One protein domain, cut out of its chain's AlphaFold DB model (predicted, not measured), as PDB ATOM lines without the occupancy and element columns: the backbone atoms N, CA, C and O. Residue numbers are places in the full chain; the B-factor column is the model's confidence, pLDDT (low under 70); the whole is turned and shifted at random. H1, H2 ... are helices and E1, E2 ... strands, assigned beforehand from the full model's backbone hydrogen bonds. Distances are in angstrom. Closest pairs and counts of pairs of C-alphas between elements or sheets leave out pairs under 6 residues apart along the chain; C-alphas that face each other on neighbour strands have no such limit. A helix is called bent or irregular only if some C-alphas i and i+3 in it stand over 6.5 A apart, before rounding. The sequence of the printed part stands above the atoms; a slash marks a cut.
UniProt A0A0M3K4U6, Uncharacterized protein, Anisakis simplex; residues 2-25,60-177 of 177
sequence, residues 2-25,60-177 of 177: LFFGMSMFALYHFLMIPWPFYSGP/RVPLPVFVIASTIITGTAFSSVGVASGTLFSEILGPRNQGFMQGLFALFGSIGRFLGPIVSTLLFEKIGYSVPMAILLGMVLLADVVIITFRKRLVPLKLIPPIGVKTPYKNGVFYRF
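This is residues 2 to 25 and 60 to 177 of the 177 residues of an uncharacterized protein of Anisakis simplex (UniProt A0A0M3K4U6). H1 lies between H2 and H4, the three nearly side by side, while bent H3 spans over them across a gap. A long link leads to a small antiparallel hairpin, E1 and E2, far beyond one end. The 142 printed residues, with H1 to H4 before E1 and E2, are mostly helix and loose: radius of gyration of the C-alphas 20.9 A, spans 72 by 26 by 24 A.

Start at H1, residues 2 to 16; it touches H2, residues 63 to 93, at a shallow tilt of 26 degrees, opposite ways, closest C-alphas Gly 5 and Ala 77, 4.3 A. H1 touches H4, residues 130 to 150, closest C-alphas His 13 and Leu 137, 5.5 A. H3, residues 98 to 126, one helix by its hydrogen bonds, is bent, C-alphas 114 and 117 being 6.6 A apart; its arms are H3a, 98 to 114, and H3b, 117 to 126. H2 and H3a, a helical hairpin, only just touch, with 3 pairs of C-alphas within 8 A, closest Ser 90 and Gln 98, 7.0 A. H3b touches H4, closest C-alphas Ser 120 and Pro 132, 6.0 A. In the hairpin E1, 167 to 169, and E2, 172 to 174, N 169 and O 172 are within hydrogen-bond range, 2.8 A. Every O i to N i+4 pair is within range in H1, H3a, H3b and H4, and 26 of 27 in H2.

Find C-alpha 2 at (-32.116, 5.359, -53.144), where H1 begins, and C-alpha 174 at (-2.399, 14.779, -39.159), where E2 ends. H2 is 43.4 A long, H4 30.4 A.

Residues 26 to 59 are not printed; C-alphas 25 and 60 are 6.7 A apart. H4 to E1 is a long link. pLDDT is under 70 at residues 158 to 162, 168, 170 and 175 to 177.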
ATOM      1  N   LEU A   2     -31.119   4.998 -54.169       89.56
ATOM      2  CA  LEU A   2     -32.116   5.359 -53.144       89.56
ATOM      3  C   LEU A   2     -33.368   6.054 -53.715       89.56
ATOM      4  O   LEU A   2     -34.469   5.566 -53.508       89.56
ATOM      5  N   PHE A   3     -33.191   7.131 -54.491       90.25
ATOM      6  CA  PHE A   3     -34.309   7.853 -55.120       90.25
ATOM      7  C   PHE A   3     -35.158   6.952 -56.032       90.25
ATOM      8  O   PHE A   3     -36.375   6.955 -55.945       90.25
ATOM      9  N   PHE A   4     -34.512   6.106 -56.841       91.75
ATOM     10  CA  PHE A   4     -35.209   5.130 -57.686       91.75
ATOM     11  C   PHE A   4     -36.085   4.170 -56.865       91.75
ATOM     12  O   PHE A   4     -37.247   3.962 -57.203       91.75
ATOM     13  N   GLY A   5     -35.554   3.624 -55.766       93.38
ATOM     14  CA  GLY A   5     -36.315   2.736 -54.887       93.38
ATOM     15  C   GLY A   5     -37.507   3.431 -54.220       93.38
ATOM     16  O   GLY A   5     -38.589   2.854 -54.146       93.38
ATOM     17  N   MET A   6     -37.337   4.683 -53.794       92.69
ATOM     18  CA  MET A   6     -38.419   5.483 -53.211       92.69
ATOM     19  C   MET A   6     -39.501   5.836 -54.240       92.69
ATOM     20  O   MET A   6     -40.686   5.659 -53.963       92.69
ATOM     21  N   SER A   7     -39.114   6.190 -55.468       93.44
ATOM     22  CA  SER A   7     -40.060   6.410 -56.568       93.44
ATOM     23  C   SER A   7     -40.857   5.145 -56.918       93.44
ATOM     24  O   SER A   7     -42.050   5.231 -57.204       93.44
ATOM     25  N   MET A   8     -40.241   3.957 -56.853       94.88
ATOM     26  CA  MET A   8     -40.956   2.682 -57.018       94.88
ATOM     27  C   MET A   8     -41.948   2.426 -55.872       94.88
ATOM     28  O   MET A   8     -43.065   1.980 -56.127       94.88
ATOM     29  N   PHE A   9     -41.602   2.767 -54.624       94.81
ATOM     30  CA  PHE A   9     -42.565   2.729 -53.515       94.81
ATOM     31  C   PHE A   9     -43.728   3.703 -53.722       94.81
ATOM     32  O   PHE A   9     -44.869   3.341 -53.439       94.81
ATOM     33  N   ALA A  10     -43.474   4.910 -54.228       95.50
ATOM     34  CA  ALA A  10     -44.535   5.863 -54.547       95.50
ATOM     35  C   ALA A  10     -45.469   5.300 -55.629       95.50
ATOM     36  O   ALA A  10     -46.689   5.336 -55.472       95.50
ATOM     37  N   LEU A  11     -44.904   4.690 -56.678       95.25
ATOM     38  CA  LEU A  11     -45.673   4.025 -57.728       95.25
ATOM     39  C   LEU A  11     -46.540   2.885 -57.173       95.25
ATOM     40  O   LEU A  11     -47.714   2.799 -57.523       95.25
ATOM     41  N   TYR A  12     -46.003   2.044 -56.285       95.38
ATOM     42  CA  TYR A  12     -46.773   0.979 -55.634       95.38
ATOM     43  C   TYR A  12     -48.007   1.528 -54.903       95.38
ATOM     44  O   TYR A  12     -49.123   1.078 -55.162       95.38
ATOM     45  N   HIS A  13     -47.826   2.527 -54.032       94.31
ATOM     46  CA  HIS A  13     -48.941   3.097 -53.270       94.31
ATOM     47  C   HIS A  13     -49.946   3.801 -54.188       94.31
ATOM     48  O   HIS A  13     -51.147   3.685 -53.977       94.31
ATOM     49  N   PHE A  14     -49.475   4.468 -55.245       93.81
ATOM     50  CA  PHE A  14     -50.337   5.096 -56.243       93.81
ATOM     51  C   PHE A  14     -51.209   4.079 -56.996       93.81
ATOM     52  O   PHE A  14     -52.402   4.311 -57.183       93.81
ATOM     53  N   LEU A  15     -50.646   2.938 -57.405       93.06
ATOM     54  CA  LEU A  15     -51.387   1.880 -58.104       93.06
ATOM     55  C   LEU A  15     -52.393   1.161 -57.196       93.06
ATOM     56  O   LEU A  15     -53.447   0.735 -57.672       93.06
ATOM     57  N   MET A  16     -52.069   1.045 -55.904       92.06
ATOM     58  CA  MET A  16     -52.924   0.434 -54.884       92.06
ATOM     59  C   MET A  16     -54.091   1.319 -54.444       92.06
ATOM     60  O   MET A  16     -55.037   0.808 -53.851       92.06
ATOM     61  N   ILE A  17     -54.074   2.624 -54.725       92.25
ATOM     62  CA  ILE A  17     -55.227   3.478 -54.428       92.25
ATOM     63  C   ILE A  17     -56.423   3.017 -55.282       92.25
ATOM     64  O   ILE A  17     -56.282   2.861 -56.497       92.25
ATOM     65  N   PRO A  18     -57.605   2.792 -54.677       90.19
ATOM     66  CA  PRO A  18     -58.802   2.395 -55.406       90.19
ATOM     67  C   PRO A  18     -59.338   3.588 -56.206       90.19
ATOM     68  O   PRO A  18     -60.131   4.394 -55.719       90.19
ATOM     69  N   TRP A  19     -58.850   3.736 -57.436       88.75
ATOM     70  CA  TRP A  19     -59.250   4.814 -58.332       88.75
ATOM     71  C   TRP A  19     -60.710   4.662 -58.787       88.75
ATOM     72  O   TRP A  19     -61.213   3.540 -58.899       88.75
ATOM     73  N   PRO A  20     -61.399   5.770 -59.119       87.12
ATOM     74  CA  PRO A  20     -62.809   5.736 -59.513       87.12
ATOM     75  C   PRO A  20     -63.061   5.003 -60.838       87.12
ATOM     76  O   PRO A  20     -64.195   4.634 -61.118       87.12
ATOM     77  N   PHE A  21     -62.025   4.788 -61.657       88.19
ATOM     78  CA  PHE A  21     -62.131   4.047 -62.917       88.19
ATOM     79  C   PHE A  21     -62.015   2.525 -62.747       88.19
ATOM     80  O   PHE A  21     -62.213   1.786 -63.710       88.19
ATOM     81  N   TYR A  22     -61.661   2.037 -61.554       87.38
ATOM     82  CA  TYR A  22     -61.663   0.606 -61.273       87.38
ATOM     83  C   TYR A  22     -63.085   0.079 -61.073       87.38
ATOM     84  O   TYR A  22     -63.969   0.792 -60.599       87.38
ATOM     85  N   SER A  23     -63.297  -1.199 -61.393       83.38
ATOM     86  CA  SER A  23     -64.583  -1.866 -61.180       83.38
ATOM     87  C   SER A  23     -64.972  -1.839 -59.699       83.38
ATOM     88  O   SER A  23     -64.159  -2.134 -58.824       83.38
ATOM     89  N   GLY A  24     -66.223  -1.515 -59.401       76.19
ATOM     90  CA  GLY A  24     -66.753  -1.478 -58.039       76.19
ATOM     91  C   GLY A  24     -68.280  -1.484 -58.035       76.19
ATOM     92  O   GLY A  24     -68.879  -1.514 -59.116       76.19
ATOM     93  N   PRO A  25     -68.922  -1.426 -56.855       82.62
ATOM     94  CA  PRO A  25     -68.348  -1.356 -55.497       82.62
ATOM     95  C   PRO A  25     -67.813  -2.703 -54.969       82.62
ATOM     96  O   PRO A  25     -67.842  -3.708 -55.677       82.62
ATOM     97  N   ARG A  60     -62.784  -1.720 -56.352       87.06
ATOM     98  CA  ARG A  60     -61.894  -2.872 -56.194       87.06
ATOM     99  C   ARG A  60     -60.623  -2.665 -57.009       87.06
ATOM    100  O   ARG A  60     -60.683  -2.526 -58.225       87.06
ATOM    101  N   VAL A  61     -59.463  -2.758 -56.361       90.06
ATOM    102  CA  VAL A  61     -58.181  -2.820 -57.079       90.06
ATOM    103  C   VAL A  61     -58.137  -4.112 -57.913       90.06
ATOM    104  O   VAL A  61     -58.342  -5.193 -57.354       90.06
ATOM    105  N   PRO A  62     -57.885  -4.048 -59.235       90.56
ATOM    106  CA  PRO A  62     -57.825  -5.236 -60.078       90.56
ATOM    107  C   PRO A  62     -56.760  -6.221 -59.590       90.56
ATOM    108  O   PRO A  62     -55.613  -5.838 -59.351       90.56
ATOM    109  N   LEU A  63     -57.114  -7.506 -59.505       90.81
ATOM    110  CA  LEU A  63     -56.209  -8.552 -59.016       90.81
ATOM    111  C   LEU A  63     -54.851  -8.587 -59.753       90.81
ATOM    112  O   LEU A  63     -53.831  -8.685 -59.071       90.81
ATOM    113  N   PRO A  64     -54.773  -8.442 -61.095       91.81
ATOM    114  CA  PRO A  64     -53.481  -8.427 -61.785       91.81
ATOM    115  C   PRO A  64     -52.583  -7.263 -61.346       91.81
ATOM    116  O   PRO A  64     -51.385  -7.456 -61.147       91.81
ATOM    117  N   VAL A  65     -53.163  -6.072 -61.141       92.50
ATOM    118  CA  VAL A  65     -52.433  -4.887 -60.660       92.50
ATOM    119  C   VAL A  65     -51.923  -5.137 -59.246       92.50
ATOM    120  O   VAL A  65     -50.743  -4.924 -58.981       92.50
ATOM    121  N   PHE A  66     -52.783  -5.657 -58.365       91.88
ATOM    122  CA  PHE A  66     -52.414  -5.997 -56.994       91.88
ATOM    123  C   PHE A  66     -51.238  -6.982 -56.943       91.88
ATOM    124  O   PHE A  66     -50.261  -6.735 -56.235       91.88
ATOM    125  N   VAL A  67     -51.299  -8.074 -57.713       94.88
ATOM    126  CA  VAL A  67     -50.262  -9.119 -57.719       94.88
ATOM    127  C   VAL A  67     -48.936  -8.578 -58.252       94.88
ATOM    128  O   VAL A  67     -47.906  -8.740 -57.598       94.88
ATOM    129  N   ILE A  68     -48.946  -7.901 -59.402       94.50
ATOM    130  CA  ILE A  68     -47.729  -7.354 -60.023       94.50
ATOM    131  C   ILE A  68     -47.104  -6.281 -59.128       94.50
ATOM    132  O   ILE A  68     -45.897  -6.311 -58.878       94.50
ATOM    133  N   ALA A  69     -47.913  -5.361 -58.599       94.44
ATOM    134  CA  ALA A  69     -47.422  -4.292 -57.740       94.44
ATOM    135  C   ALA A  69     -46.843  -4.843 -56.428       94.44
ATOM    136  O   ALA A  69     -45.741  -4.464 -56.034       94.44
ATOM    137  N   SER A  70     -47.532  -5.787 -55.784       92.44
ATOM    138  CA  SER A  70     -47.087  -6.352 -54.501       92.44
ATOM    139  C   SER A  70     -45.830  -7.206 -54.615       92.44
ATOM    140  O   SER A  70     -45.042  -7.253 -53.675       92.44
ATOM    141  N   THR A  71     -45.628  -7.891 -55.741       93.62
ATOM    142  CA  THR A  71     -44.491  -8.807 -55.912       93.62
ATOM    143  C   THR A  71     -43.293  -8.106 -56.544       93.62
ATOM    144  O   THR A  71     -42.217  -8.051 -55.948       93.62
ATOM    145  N   ILE A  72     -43.473  -7.523 -57.729       94.38
ATOM    146  CA  ILE A  72     -42.375  -6.971 -58.526       94.38
ATOM    147  C   ILE A  72     -42.001  -5.574 -58.027       94.38
ATOM    148  O   ILE A  72     -40.829  -5.306 -57.746       94.38
ATOM    149  N   ILE A  73     -42.982  -4.677 -57.885       94.94
ATOM    150  CA  ILE A  73     -42.700  -3.272 -57.546       94.94
ATOM    151  C   ILE A  73     -42.213  -3.169 -56.098       94.94
ATOM    152  O   ILE A  73     -41.132  -2.639 -55.853       94.94
ATOM    153  N   THR A  74     -42.938  -3.744 -55.139       94.31
ATOM    154  CA  THR A  74     -42.521  -3.708 -53.727       94.31
ATOM    155  C   THR A  74     -41.212  -4.452 -53.486       94.31
ATOM    156  O   THR A  74     -40.377  -3.963 -52.726       94.31
ATOM    157  N   GLY A  75     -40.982  -5.591 -54.150       93.50
ATOM    158  CA  GLY A  75     -39.727  -6.337 -54.027       93.50
ATOM    159  C   GLY A  75     -38.520  -5.510 -54.479       93.50
ATOM    160  O   GLY A  75     -37.566  -5.324 -53.722       93.50
ATOM    161  N   THR A  76     -38.591  -4.937 -55.683       93.75
ATOM    162  CA  THR A  76     -37.515  -4.083 -56.221       93.75
ATOM    163  C   THR A  76     -37.309  -2.808 -55.399       93.75
ATOM    164  O   THR A  76     -36.161  -2.410 -55.159       93.75
ATOM    165  N   ALA A  77     -38.390  -2.193 -54.916       94.75
ATOM    166  CA  ALA A  77     -38.340  -1.007 -54.069       94.75
ATOM    167  C   ALA A  77     -37.675  -1.301 -52.714       94.75
ATOM    168  O   ALA A  77     -36.728  -0.611 -52.326       94.75
ATOM    169  N   PHE A  78     -38.102  -2.366 -52.027       92.44
ATOM    170  CA  PHE A  78     -37.588  -2.739 -50.709       92.44
ATOM    171  C   PHE A  78     -36.098  -3.084 -50.754       92.44
ATOM    172  O   PHE A  78     -35.329  -2.576 -49.935       92.44
ATOM    173  N   SER A  79     -35.660  -3.868 -51.744       93.38
ATOM    174  CA  SER A  79     -34.239  -4.184 -51.933       93.38
ATOM    175  C   SER A  79     -33.404  -2.932 -52.212       93.38
ATOM    176  O   SER A  79     -32.353  -2.739 -51.600       93.38
ATOM    177  N   SER A  80     -33.884  -2.050 -53.094       92.81
ATOM    178  CA  SER A  80     -33.153  -0.837 -53.481       92.81
ATOM    179  C   SER A  80     -33.006   0.151 -52.322       92.81
ATOM    180  O   SER A  80     -31.922   0.698 -52.113       92.81
ATOM    181  N   VAL A  81     -34.077   0.382 -51.556       93.69
ATOM    182  CA  VAL A  81     -34.068   1.311 -50.415       93.69
ATOM    183  C   VAL A  81     -33.316   0.719 -49.227       93.69
ATOM    184  O   VAL A  81     -32.516   1.422 -48.606       93.69
ATOM    185  N   GLY A  82     -33.519  -0.565 -48.921       90.50
ATOM    186  CA  GLY A  82     -32.888  -1.231 -47.783       90.50
ATOM    187  C   GLY A  82     -31.363  -1.216 -47.873       90.50
ATOM    188  O   GLY A  82     -30.695  -0.762 -46.945       90.50
ATOM    189  N   VAL A  83     -30.811  -1.620 -49.022       90.62
ATOM    190  CA  VAL A  83     -29.355  -1.612 -49.240       90.62
ATOM    191  C   VAL A  83     -28.822  -0.178 -49.277       90.62
ATOM    192  O   VAL A  83     -27.878   0.149 -48.562       90.62
ATOM    193  N   ALA A  84     -29.449   0.710 -50.057       91.25
ATOM    194  CA  ALA A  84     -28.935   2.065 -50.229       91.25
ATOM    195  C   ALA A  84     -28.963   2.889 -48.931       91.25
ATOM    196  O   ALA A  84     -28.028   3.646 -48.686       91.25
ATOM    197  N   SER A  85     -29.999   2.751 -48.099       89.75
ATOM    198  CA  SER A  85     -30.111   3.485 -46.830       89.75
ATOM    199  C   SER A  85     -29.049   3.058 -45.815       89.75
ATOM    200  O   SER A  85     -28.382   3.920 -45.243       89.75
ATOM    201  N   GLY A  86     -28.829   1.750 -45.641       87.94
ATOM    202  CA  GLY A  86     -27.820   1.224 -44.719       87.94
ATOM    203  C   GLY A  86     -26.390   1.597 -45.122       87.94
ATOM    204  O   GLY A  86     -25.602   2.041 -44.280       87.94
ATOM    205  N   THR A  87     -26.064   1.483 -46.414       89.06
ATOM    206  CA  THR A  87     -24.751   1.882 -46.941       89.06
ATOM    207  C   THR A  87     -24.540   3.387 -46.815       89.06
ATOM    208  O   THR A  87     -23.532   3.813 -46.259       89.06
ATOM    209  N   LEU A  88     -25.506   4.203 -47.255       88.81
ATOM    210  CA  LEU A  88     -25.398   5.663 -47.205       88.81
ATOM    211  C   LEU A  88     -25.217   6.169 -45.771       88.81
ATOM    212  O   LEU A  88     -24.369   7.021 -45.520       88.81
ATOM    213  N   PHE A  89     -25.987   5.632 -44.824       88.00
ATOM    214  CA  PHE A  89     -25.887   6.027 -43.423       88.00
ATOM    215  C   PHE A  89     -24.505   5.702 -42.838       88.00
ATOM    216  O   PHE A  89     -23.901   6.543 -42.177       88.00
ATOM    217  N   SER A  90     -23.965   4.520 -43.143       88.12
ATOM    218  CA  SER A  90     -22.639   4.097 -42.669       88.12
ATOM    219  C   SER A  90     -21.505   4.942 -43.262       88.12
ATOM    220  O   SER A  90     -20.602   5.356 -42.537       88.12
ATOM    221  N   GLU A  91     -21.586   5.262 -44.554       87.12
ATOM    222  CA  GLU A  91     -20.615   6.100 -45.274       87.12
ATOM    223  C   GLU A  91     -20.605   7.563 -44.797       87.12
ATOM    224  O   GLU A  91     -19.555   8.205 -44.742       87.12
ATOM    225  N   ILE A  92     -21.769   8.111 -44.431       85.31
ATOM    226  CA  ILE A  92     -21.877   9.483 -43.906       85.31
ATOM    227  C   ILE A  92     -21.288   9.584 -42.492       85.31
ATOM    228  O   ILE A  92     -20.656  10.585 -42.156       85.31
ATOM    229  N   LEU A  93     -21.490   8.564 -41.657       85.06
ATOM    230  CA  LEU A  93     -20.965   8.531 -40.290       85.06
ATOM    231  C   LEU A  93     -19.457   8.275 -40.229       85.06
ATOM    232  O   LEU A  93     -18.761   8.867 -39.397       85.06
ATOM    233  N   GLY A  94     -18.954   7.389 -41.088       80.62
ATOM    234  CA  GLY A  94     -17.591   6.883 -40.988       80.62
ATOM    235  C   GLY A  94     -17.359   6.059 -39.704       80.62
ATOM    236  O   GLY A  94     -18.307   5.613 -39.058       80.62
ATOM    237  N   PRO A  95     -16.098   5.861 -39.279       78.31
ATOM    238  CA  PRO A  95     -15.738   4.947 -38.190       78.31
ATOM    239  C   PRO A  95     -16.065   5.481 -36.785       78.31
ATOM    240  O   PRO A  95     -15.853   4.793 -35.785       78.31
ATOM    241  N   ARG A  96     -16.555   6.720 -36.656       77.31
ATOM    242  CA  ARG A  96     -16.776   7.355 -35.352       77.31
ATOM    243  C   ARG A  96     -18.173   7.041 -34.820       77.31
ATOM    244  O   ARG A  96     -19.162   7.522 -35.357       77.31
ATOM    245  N   ASN A  97     -18.245   6.318 -33.699       82.38
ATOM    246  CA  ASN A  97     -19.492   5.975 -32.992       82.38
ATOM    247  C   ASN A  97     -20.553   5.287 -33.876       82.38
ATOM    248  O   ASN A  97     -21.754   5.411 -33.625       82.38
ATOM    249  N   GLN A  98     -20.110   4.534 -34.887       84.12
ATOM    250  CA  GLN A  98     -20.980   3.887 -35.868       84.12
ATOM    251  C   GLN A  98     -22.018   2.966 -35.209       84.12
ATOM    252  O   GLN A  98     -23.195   3.037 -35.550       84.12
ATOM    253  N   GLY A  99     -21.612   2.175 -34.207       88.12
ATOM    254  CA  GLY A  99     -22.504   1.233 -33.523       88.12
ATOM    255  C   GLY A  99     -23.680   1.898 -32.802       88.12
ATOM    256  O   GLY A  99     -24.815   1.460 -32.956       88.12
ATOM    257  N   PHE A 100     -23.447   2.993 -32.070       91.38
ATOM    258  CA  PHE A 100     -24.527   3.696 -31.363       91.38
ATOM    259  C   PHE A 100     -25.534   4.316 -32.338       91.38
ATOM    260  O   PHE A 100     -26.743   4.186 -32.162       91.38
ATOM    261  N   MET A 101     -25.039   4.958 -33.396       90.00
ATOM    262  CA  MET A 101     -25.886   5.652 -34.367       90.00
ATOM    263  C   MET A 101     -26.654   4.677 -35.263       90.00
ATOM    264  O   MET A 101     -27.828   4.905 -35.543       90.00
ATOM    265  N   GLN A 102     -26.038   3.557 -35.656       90.94
ATOM    266  CA  GLN A 102     -26.744   2.460 -36.324       90.94
ATOM    267  C   GLN A 102     -27.776   1.805 -35.397       90.94
ATOM    268  O   GLN A 102     -28.871   1.478 -35.850       90.94
ATOM    269  N   GLY A 103     -27.475   1.679 -34.101       93.25
ATOM    270  CA  GLY A 103     -28.432   1.223 -33.093       93.25
ATOM    271  C   GLY A 103     -29.651   2.141 -32.986       93.25
ATOM    272  O   GLY A 103     -30.784   1.663 -32.993       93.25
ATOM    273  N   LEU A 104     -29.442   3.460 -32.974       94.25
ATOM    274  CA  LEU A 104     -30.530   4.440 -32.960       94.25
ATOM    275  C   LEU A 104     -31.374   4.379 -34.244       94.25
ATOM    276  O   LEU A 104     -32.602   4.392 -34.179       94.25
ATOM    277  N   PHE A 105     -30.728   4.253 -35.404       91.06
ATOM    278  CA  PHE A 105     -31.411   4.048 -36.683       91.06
ATOM    279  C   PHE A 105     -32.282   2.778 -36.666       91.06
ATOM    280  O   PHE A 105     -33.451   2.817 -37.056       91.06
ATOM    281  N   ALA A 106     -31.749   1.668 -36.148       93.00
ATOM    282  CA  ALA A 106     -32.486   0.414 -36.014       93.00
ATOM    283  C   ALA A 106     -33.668   0.528 -35.037       93.00
ATOM    284  O   ALA A 106     -34.748   0.017 -35.333       93.00
ATOM    285  N   LEU A 107     -33.500   1.240 -33.915       95.69
ATOM    286  CA  LEU A 107     -34.562   1.483 -32.936       95.69
ATOM    287  C   LEU A 107     -35.763   2.194 -33.572       95.69
ATOM    288  O   LEU A 107     -36.889   1.714 -33.449       95.69
ATOM    289  N   PHE A 108     -35.535   3.294 -34.299       94.12
ATOM    290  CA  PHE A 108     -36.614   4.003 -34.997       94.12
ATOM    291  C   PHE A 108     -37.283   3.130 -36.064       94.12
ATOM    292  O   PHE A 108     -38.509   3.140 -36.187       94.12
ATOM    293  N   GLY A 109     -36.505   2.319 -36.786       91.38
ATOM    294  CA  GLY A 109     -37.046   1.335 -37.722       91.38
ATOM    295  C   GLY A 109     -37.962   0.307 -37.047       91.38
ATOM    296  O   GLY A 109     -39.006  -0.045 -37.596       91.38
ATOM    297  N   SER A 110     -37.611  -0.159 -35.847       95.44
ATOM    298  CA  SER A 110     -38.428  -1.098 -35.067       95.44
ATOM    299  C   SER A 110     -39.698  -0.454 -34.512       95.44
ATOM    300  O   SER A 110     -40.765  -1.059 -34.603       95.44
ATOM    301  N   ILE A 111     -39.624   0.788 -34.021       96.19
ATOM    302  CA  ILE A 111     -40.806   1.551 -33.583       96.19
ATOM    303  C   ILE A 111     -41.793   1.710 -34.744       96.19
ATOM    304  O   ILE A 111     -42.986   1.466 -34.575       96.19
ATOM    305  N   GLY A 112     -41.301   2.046 -35.942       92.62
ATOM    306  CA  GLY A 112     -42.135   2.142 -37.141       92.62
ATOM    307  C   GLY A 112     -42.821   0.821 -37.501       92.62
ATOM    308  O   GLY A 112     -44.013   0.815 -37.801       92.62
ATOM    309  N   ARG A 113     -42.109  -0.312 -37.414       93.12
ATOM    310  CA  ARG A 113     -42.686  -1.649 -37.662       93.12
ATOM    311  C   ARG A 113     -43.727  -2.063 -36.627       93.12
ATOM    312  O   ARG A 113     -44.635  -2.810 -36.969       93.12
ATOM    313  N   PHE A 114     -43.602  -1.587 -35.392       95.25
ATOM    314  CA  PHE A 114     -44.581  -1.837 -34.340       95.25
ATOM    315  C   PHE A 114     -45.832  -0.959 -34.496       95.25
ATOM    316  O   PHE A 114     -46.951  -1.466 -34.482       95.25
ATOM    317  N   LEU A 115     -45.657   0.351 -34.693       94.75
ATOM    318  CA  LEU A 115     -46.772   1.298 -34.789       94.75
ATOM    319  C   LEU A 115     -47.509   1.231 -36.132       94.75
ATOM    320  O   LEU A 115     -48.715   1.471 -36.172       94.75
ATOM    321  N   GLY A 116     -46.810   0.900 -37.220       91.75
ATOM    322  CA  GLY A 116     -47.359   0.889 -38.578       91.75
ATOM    323  C   GLY A 116     -48.634   0.048 -38.714       91.75
ATOM    324  O   GLY A 116     -49.656   0.596 -39.131       91.75
ATOM    325  N   PRO A 117     -48.621  -1.243 -38.329       93.31
ATOM    326  CA  PRO A 117     -49.806  -2.094 -38.373       93.31
ATOM    327  C   PRO A 117     -50.936  -1.587 -37.475       93.31
ATOM    328  O   PRO A 117     -52.070  -1.524 -37.925       93.31
ATOM    329  N   ILE A 118     -50.633  -1.154 -36.245       94.62
ATOM    330  CA  ILE A 118     -51.647  -0.681 -35.286       94.62
ATOM    331  C   ILE A 118     -52.412   0.517 -35.858       94.62
ATOM    332  O   ILE A 118     -53.640   0.515 -35.910       94.62
ATOM    333  N   VAL A 119     -51.686   1.533 -36.331       93.44
ATOM    334  CA  VAL A 119     -52.292   2.737 -36.913       93.44
ATOM    335  C   VAL A 119     -53.041   2.403 -38.205       93.44
ATOM    336  O   VAL A 119     -54.147   2.900 -38.415       93.44
ATOM    337  N   SER A 120     -52.477   1.536 -39.051       91.94
ATOM    338  CA  SER A 120     -53.102   1.147 -40.321       91.94
ATOM    339  C   SER A 120     -54.408   0.384 -40.109       91.94
ATOM    340  O   SER A 120     -55.380   0.675 -40.798       91.94
ATOM    341  N   THR A 121     -54.462  -0.533 -39.139       91.88
ATOM    342  CA  THR A 121     -55.680  -1.282 -38.802       91.88
ATOM    343  C   THR A 121     -56.771  -0.352 -38.280       91.88
ATOM    344  O   THR A 121     -57.889  -0.388 -38.783       91.88
ATOM    345  N   LEU A 122     -56.442   0.559 -37.358       93.19
ATOM    346  CA  LEU A 122     -57.415   1.523 -36.824       93.19
ATOM    347  C   LEU A 122     -57.984   2.449 -37.910       93.19
ATOM    348  O   LEU A 122     -59.173   2.771 -37.902       93.19
ATOM    349  N   LEU A 123     -57.140   2.897 -38.842       92.94
ATOM    350  CA  LEU A 123     -57.575   3.716 -39.974       92.94
ATOM    351  C   LEU A 123     -58.423   2.910 -40.964       92.94
ATOM    352  O   LEU A 123     -59.431   3.423 -41.452       92.94
ATOM    353  N   PHE A 124     -58.037   1.662 -41.235       90.50
ATOM    354  CA  PHE A 124     -58.769   0.756 -42.113       90.50
ATOM    355  C   PHE A 124     -60.182   0.478 -41.589       90.50
ATOM    356  O   PHE A 124     -61.140   0.598 -42.348       90.50
ATOM    357  N   GLU A 125     -60.328   0.180 -40.298       89.81
ATOM    358  CA  GLU A 125     -61.634  -0.092 -39.684       89.81
ATOM    359  C   GLU A 125     -62.556   1.132 -39.740       89.81
ATOM    360  O   GLU A 125     -63.727   1.012 -40.102       89.81
ATOM    361  N   LYS A 126     -62.033   2.326 -39.424       89.19
ATOM    362  CA  LYS A 126     -62.860   3.534 -39.264       89.19
ATOM    363  C   LYS A 126     -63.143   4.292 -40.557       89.19
ATOM    364  O   LYS A 126     -64.260   4.763 -40.747       89.19
ATOM    365  N   ILE A 127     -62.128   4.488 -41.394       87.69
ATOM    366  CA  ILE A 127     -62.179   5.419 -42.539       87.69
ATOM    367  C   ILE A 127     -62.063   4.661 -43.870       87.69
ATOM    368  O   ILE A 127     -62.499   5.155 -44.908       87.69
ATOM    369  N   GLY A 128     -61.539   3.436 -43.835       88.81
ATOM    370  CA  GLY A 128     -61.439   2.548 -44.984       88.81
ATOM    371  C   GLY A 128     -60.045   2.479 -45.591       88.81
ATOM    372  O   GLY A 128     -59.105   3.143 -45.163       88.81
ATOM    373  N   TYR A 129     -59.914   1.635 -46.612       87.75
ATOM    374  CA  TYR A 129     -58.631   1.247 -47.207       87.75
ATOM    375  C   TYR A 129     -57.884   2.371 -47.949       87.75
ATOM    376  O   TYR A 129     -56.652   2.402 -47.960       87.75
ATOM    377  N   SER A 130     -58.603   3.310 -48.567       88.94
ATOM    378  CA  SER A 130     -58.001   4.357 -49.405       88.94
ATOM    379  C   SER A 130     -57.154   5.354 -48.609       88.94
ATOM    380  O   SER A 130     -56.125   5.821 -49.100       88.94
ATOM    381  N   VAL A 131     -57.548   5.657 -47.369       90.94
ATOM    382  CA  VAL A 131     -56.893   6.673 -46.532       90.94
ATOM    383  C   VAL A 131     -55.501   6.246 -46.053       90.94
ATOM    384  O   VAL A 131     -54.565   7.020 -46.269       90.94
ATOM    385  N   PRO A 132     -55.291   5.040 -45.484       92.38
ATOM    386  CA  PRO A 132     -53.952   4.533 -45.188       92.38
ATOM    387  C   PRO A 132     -53.012   4.588 -46.397       92.38
ATOM    388  O   PRO A 132     -51.880   5.048 -46.273       92.38
ATOM    389  N   MET A 133     -53.491   4.183 -47.580       92.00
ATOM    390  CA  MET A 133     -52.682   4.194 -48.806       92.00
ATOM    391  C   MET A 133     -52.295   5.614 -49.231       92.00
ATOM    392  O   MET A 133     -51.141   5.849 -49.592       92.00
ATOM    393  N   ALA A 134     -53.215   6.577 -49.128       93.19
ATOM    394  CA  ALA A 134     -52.937   7.983 -49.418       93.19
ATOM    395  C   ALA A 134     -51.941   8.607 -48.423       93.19
ATOM    396  O   ALA A 134     -51.038   9.337 -48.834       93.19
ATOM    397  N   ILE A 135     -52.061   8.294 -47.126       93.38
ATOM    398  CA  ILE A 135     -51.120   8.760 -46.094       93.38
ATOM    399  C   ILE A 135     -49.718   8.210 -46.369       93.38
ATOM    400  O   ILE A 135     -48.753   8.974 -46.378       93.38
ATOM    401  N   LEU A 136     -49.599   6.907 -46.646       93.69
ATOM    402  CA  LEU A 136     -48.317   6.273 -46.958       93.69
ATOM    403  C   LEU A 136     -47.691   6.849 -48.234       93.69
ATOM    404  O   LEU A 136     -46.499   7.159 -48.235       93.69
ATOM    405  N   LEU A 137     -48.486   7.075 -49.285       95.62
ATOM    406  CA  LEU A 137     -48.024   7.762 -50.493       95.62
ATOM    407  C   LEU A 137     -47.483   9.160 -50.161       95.62
ATOM    408  O   LEU A 137     -46.382   9.507 -50.582       95.62
ATOM    409  N   GLY A 138     -48.213   9.940 -49.359       96.12
ATOM    410  CA  GLY A 138     -47.777  11.262 -48.911       96.12
ATOM    411  C   GLY A 138     -46.459  11.228 -48.130       96.12
ATOM    412  O   GLY A 138     -45.575  12.046 -48.382       96.12
ATOM    413  N   MET A 139     -46.283  10.250 -47.234       93.94
ATOM    414  CA  MET A 139     -45.035  10.063 -46.483       93.94
ATOM    415  C   MET A 139     -43.850   9.729 -47.398       93.94
ATOM    416  O   MET A 139     -42.761  10.275 -47.209       93.94
ATOM    417  N   VAL A 140     -44.049   8.866 -48.400       95.06
ATOM    418  CA  VAL A 140     -43.004   8.505 -49.372       95.06
ATOM    419  C   VAL A 140     -42.632   9.706 -50.243       95.06
ATOM    420  O   VAL A 140     -41.448   9.996 -50.394       95.06
ATOM    421  N   LEU A 141     -43.618  10.457 -50.743       96.00
ATOM    422  CA  LEU A 141     -43.374  11.668 -51.535       96.00
ATOM    423  C   LEU A 141     -42.638  12.743 -50.726       96.00
ATOM    424  O   LEU A 141     -41.714  13.377 -51.233       96.00
ATOM    425  N   LEU A 142     -42.997  12.925 -49.453       95.88
ATOM    426  CA  LEU A 142     -42.274  13.828 -48.556       95.88
ATOM    427  C   LEU A 142     -40.815  13.385 -48.385       95.88
ATOM    428  O   LEU A 142     -39.906  14.213 -48.455       95.88
ATOM    429  N   ALA A 143     -40.575  12.087 -48.195       93.12
ATOM    430  CA  ALA A 143     -39.225  11.548 -48.085       93.12
ATOM    431  C   ALA A 143     -38.412  11.754 -49.377       93.12
ATOM    432  O   ALA A 143     -37.242  12.134 -49.296       93.12
ATOM    433  N   ASP A 144     -39.026  11.601 -50.553       92.81
ATOM    434  CA  ASP A 144     -38.399  11.920 -51.842       92.81
ATOM    435  C   ASP A 144     -37.993  13.397 -51.934       92.81
ATOM    436  O   ASP A 144     -36.854  13.708 -52.297       92.81
ATOM    437  N   VAL A 145     -38.875  14.318 -51.534       94.50
ATOM    438  CA  VAL A 145     -38.576  15.761 -51.499       94.50
ATOM    439  C   VAL A 145     -37.402  16.061 -50.566       94.50
ATOM    440  O   VAL A 145     -36.496  16.818 -50.931       94.50
ATOM    441  N   VAL A 146     -37.368  15.447 -49.380       92.44
ATOM    442  CA  VAL A 146     -36.262  15.596 -48.422       92.44
ATOM    443  C   VAL A 146     -34.956  15.075 -49.029       92.44
ATOM    444  O   VAL A 146     -33.948  15.784 -49.006       92.44
ATOM    445  N   ILE A 147     -34.960  13.889 -49.642       90.69
ATOM    446  CA  ILE A 147     -33.773  13.314 -50.294       90.69
ATOM    447  C   ILE A 147     -33.263  14.231 -51.412       90.69
ATOM    448  O   ILE A 147     -32.061  14.499 -51.479       90.69
ATOM    449  N   ILE A 148     -34.150  14.750 -52.265       90.62
ATOM    450  CA  ILE A 148     -33.778  15.667 -53.352       90.62
ATOM    451  C   ILE A 148     -33.175  16.955 -52.786       90.62
ATOM    452  O   ILE A 148     -32.128  17.400 -53.261       90.62
ATOM    453  N   THR A 149     -33.797  17.537 -51.760       93.38
ATOM    454  CA  THR A 149     -33.360  18.804 -51.153       93.38
ATOM    455  C   THR A 149     -31.984  18.661 -50.503       93.38
ATOM    456  O   THR A 149     -31.090  19.482 -50.720       93.38
ATOM    457  N   PHE A 150     -31.764  17.573 -49.759       89.81
ATOM    458  CA  PHE A 150     -30.517  17.325 -49.033       89.81
ATOM    459  C   PHE A 150     -29.487  16.509 -49.820       89.81
ATOM    460  O   PHE A 150     -28.421  16.206 -49.283       89.81
ATOM    461  N   ARG A 151     -29.705  16.229 -51.112       87.50
ATOM    462  CA  ARG A 151     -28.785  15.426 -51.946       87.50
ATOM    463  C   ARG A 151     -27.329  15.895 -51.916       87.50
ATOM    464  O   ARG A 151     -26.423  15.078 -52.000       87.50
ATOM    465  N   LYS A 152     -27.091  17.206 -51.773       84.31
ATOM    466  CA  LYS A 152     -25.737  17.791 -51.702       84.31
ATOM    467  C   LYS A 152     -25.037  17.542 -50.358       84.31
ATOM    468  O   LYS A 152     -23.825  17.698 -50.275       84.31
ATOM    469  N   ARG A 153     -25.790  17.199 -49.308       82.62
ATOM    470  CA  ARG A 153     -25.287  16.873 -47.963       82.62
ATOM    471  C   ARG A 153     -25.050  15.372 -47.774       82.62
ATOM    472  O   ARG A 153     -24.269  15.008 -46.906       82.62
ATOM    473  N   LEU A 154     -25.680  14.524 -48.589       80.06
ATOM    474  CA  LEU A 154     -25.566  13.060 -48.557       80.06
ATOM    475  C   LEU A 154     -24.274  12.557 -49.237       80.06
ATOM    476  O   LEU A 154     -24.309  11.659 -50.076       80.06
ATOM    477  N   VAL A 155     -23.135  13.177 -48.924       80.62
ATOM    478  CA  VAL A 155     -21.815  12.825 -49.472       80.62
ATOM    479  C   VAL A 155     -21.052  12.017 -48.416       80.62
ATOM    480  O   VAL A 155     -21.110  12.390 -47.243       80.62
ATOM    481  N   PRO A 156     -20.341  10.935 -48.796       77.38
ATOM    482  CA  PRO A 156     -19.552  10.138 -47.858       77.38
ATOM    483  C   PRO A 156     -18.512  10.987 -47.121       77.38
ATOM    484  O   PRO A 156     -17.932  11.926 -47.687       77.38
ATOM    485  N   LEU A 157     -18.251  10.640 -45.860       71.94
ATOM    486  CA  LEU A 157     -17.220  11.297 -45.070       71.94
ATOM    487  C   LEU A 157     -15.848  10.987 -45.678       71.94
ATOM    488  O   LEU A 157     -15.428   9.836 -45.772       71.94
ATOM    489  N   LYS A 158     -15.111  12.027 -46.072       68.81
ATOM    490  CA  LYS A 158     -13.741  11.861 -46.571       68.81
ATOM    491  C   LYS A 158     -12.817  11.510 -45.402       68.81
ATOM    492  O   LYS A 158     -12.395  12.394 -44.665       68.81
ATOM    493  N   LEU A 159     -12.520  10.222 -45.239       63.81
ATOM    494  CA  LEU A 159     -11.634   9.712 -44.181       63.81
ATOM    495  C   LEU A 159     -10.158  10.017 -44.443       63.81
ATOM    496  O   LEU A 159      -9.375  10.156 -43.508       63.81
ATOM    497  N   ILE A 160      -9.781  10.122 -45.719       64.94
ATOM    498  CA  ILE A 160      -8.404  10.366 -46.132       64.94
ATOM    499  C   ILE A 160      -8.269  11.844 -46.509       64.94
ATOM    500  O   ILE A 160      -8.933  12.289 -47.453       64.94
ATOM    501  N   PRO A 161      -7.427  12.618 -45.808       64.25
ATOM    502  CA  PRO A 161      -7.220  14.009 -46.160       64.25
ATOM    503  C   PRO A 161      -6.426  14.156 -47.467       64.25
ATOM    504  O   PRO A 161      -5.625  13.278 -47.815       64.25
ATOM    505  N   PRO A 162      -6.645  15.256 -48.211       67.12
ATOM    506  CA  PRO A 162      -5.825  15.589 -49.369       67.12
ATOM    507  C   PRO A 162      -4.354  15.770 -48.962       67.12
ATOM    508  O   PRO A 162      -4.057  16.273 -47.876       67.12
ATOM    509  N   ILE A 163      -3.446  15.325 -49.836       73.44
ATOM    510  CA  ILE A 163      -1.992  15.369 -49.616       73.44
ATOM    511  C   ILE A 163      -1.573  16.817 -49.321       73.44
ATOM    512  O   ILE A 163      -1.999  17.740 -50.014       73.44
ATOM    513  N   GLY A 164      -0.782  17.016 -48.265       70.31
ATOM    514  CA  GLY A 164      -0.279  18.334 -47.858       70.31
ATOM    515  C   GLY A 164      -1.261  19.230 -47.088       70.31
ATOM    516  O   GLY A 164      -0.888  20.340 -46.711       70.31
ATOM    517  N   VAL A 165      -2.491  18.784 -46.801       72.88
ATOM    518  CA  VAL A 165      -3.473  19.590 -46.050       72.88
ATOM    519  C   VAL A 165      -3.505  19.206 -44.567       72.88
ATOM    520  O   VAL A 165      -3.687  18.046 -44.195       72.88
ATOM    521  N   LYS A 166      -3.363  20.221 -43.707       71.38
ATOM    522  CA  LYS A 166      -3.480  20.131 -42.245       71.38
ATOM    523  C   LYS A 166      -4.877  19.653 -41.848       71.38
ATOM    524  O   LYS A 166      -5.848  20.390 -42.018       71.38
ATOM    525  N   THR A 167      -4.977  18.463 -41.255       71.62
ATOM    526  CA  THR A 167      -6.267  17.912 -40.810       71.62
ATOM    527  C   THR A 167      -6.325  17.872 -39.285       71.62
ATOM    528  O   THR A 167      -5.546  17.132 -38.675       71.62
ATOM    529  N   PRO A 168      -7.193  18.669 -38.636       65.06
ATOM    530  CA  PRO A 168      -7.340  18.633 -37.188       65.06
ATOM    531  C   PRO A 168      -7.981  17.305 -36.758       65.06
ATOM    532  O   PRO A 168      -9.035  16.911 -37.254       65.06
ATOM    533  N   TYR A 169      -7.332  16.618 -35.825       73.88
ATOM    534  CA  TYR A 169      -7.779  15.382 -35.194       73.88
ATOM    535  C   TYR A 169      -7.927  15.594 -33.683       73.88
ATOM    536  O   TYR A 169      -7.422  16.575 -33.138       73.88
ATOM    537  N   LYS A 170      -8.610  14.673 -32.988       64.62
ATOM    538  CA  LYS A 170      -9.008  14.838 -31.574       64.62
ATOM    539  C   LYS A 170      -7.845  15.239 -30.645       64.62
ATOM    540  O   LYS A 170      -8.083  15.983 -29.705       64.62
ATOM    541  N   ASN A 171      -6.616  14.809 -30.965       70.75
ATOM    542  CA  ASN A 171      -5.392  15.095 -30.205       70.75
ATOM    543  C   ASN A 171      -4.240  15.665 -31.068       70.75
ATOM    544  O   ASN A 171      -3.076  15.395 -30.781       70.75
ATOM    545  N   GLY A 172      -4.510  16.402 -32.148       75.44
ATOM    546  CA  GLY A 172      -3.427  17.022 -32.919       75.44
ATOM    547  C   GLY A 172      -3.750  17.249 -34.383       75.44
ATOM    548  O   GLY A 172      -4.902  17.418 -34.767       75.44
ATOM    549  N   VAL A 173      -2.710  17.291 -35.207       77.38
ATOM    550  CA  VAL A 173      -2.816  17.593 -36.630       77.38
ATOM    551  C   VAL A 173      -2.153  16.470 -37.405       77.38
ATOM    552  O   VAL A 173      -0.968  16.212 -37.214       77.38
ATOM    553  N   PHE A 174      -2.915  15.815 -38.274       70.12
ATOM    554  CA  PHE A 174      -2.399  14.779 -39.159       70.12
ATOM    555  C   PHE A 174      -2.135  15.371 -40.546       70.12
ATOM    556  O   PHE A 174      -2.989  16.071 -41.104       70.12
ATOM    557  N   TYR A 175      -0.951  15.080 -41.086       67.50
ATOM    558  CA  TYR A 175      -0.572  15.373 -42.464       67.50
ATOM    559  C   TYR A 175      -0.413  14.058 -43.209       67.50
ATOM    560  O   TYR A 175       0.246  13.138 -42.725       67.50
ATOM    561  N   ARG A 176      -1.010  13.984 -44.397       63.03
ATOM    562  CA  ARG A 176      -0.736  12.914 -45.349       63.03
ATOM    563  C   ARG A 176       0.337  13.417 -46.311       63.03
ATOM    564  O   ARG A 176       0.080  14.382 -47.035       63.03
ATOM    565  N   PHE A 177       1.515  12.801 -46.235       63.34
ATOM    566  CA  PHE A 177       2.611  12.974 -47.189       63.34
ATOM    567  C   PHE A 177       2.361  12.118 -48.431       63.34
ATOM    568  O   PHE A 177       1.767  11.023 -48.273       63.34
TER     569      PHE A 177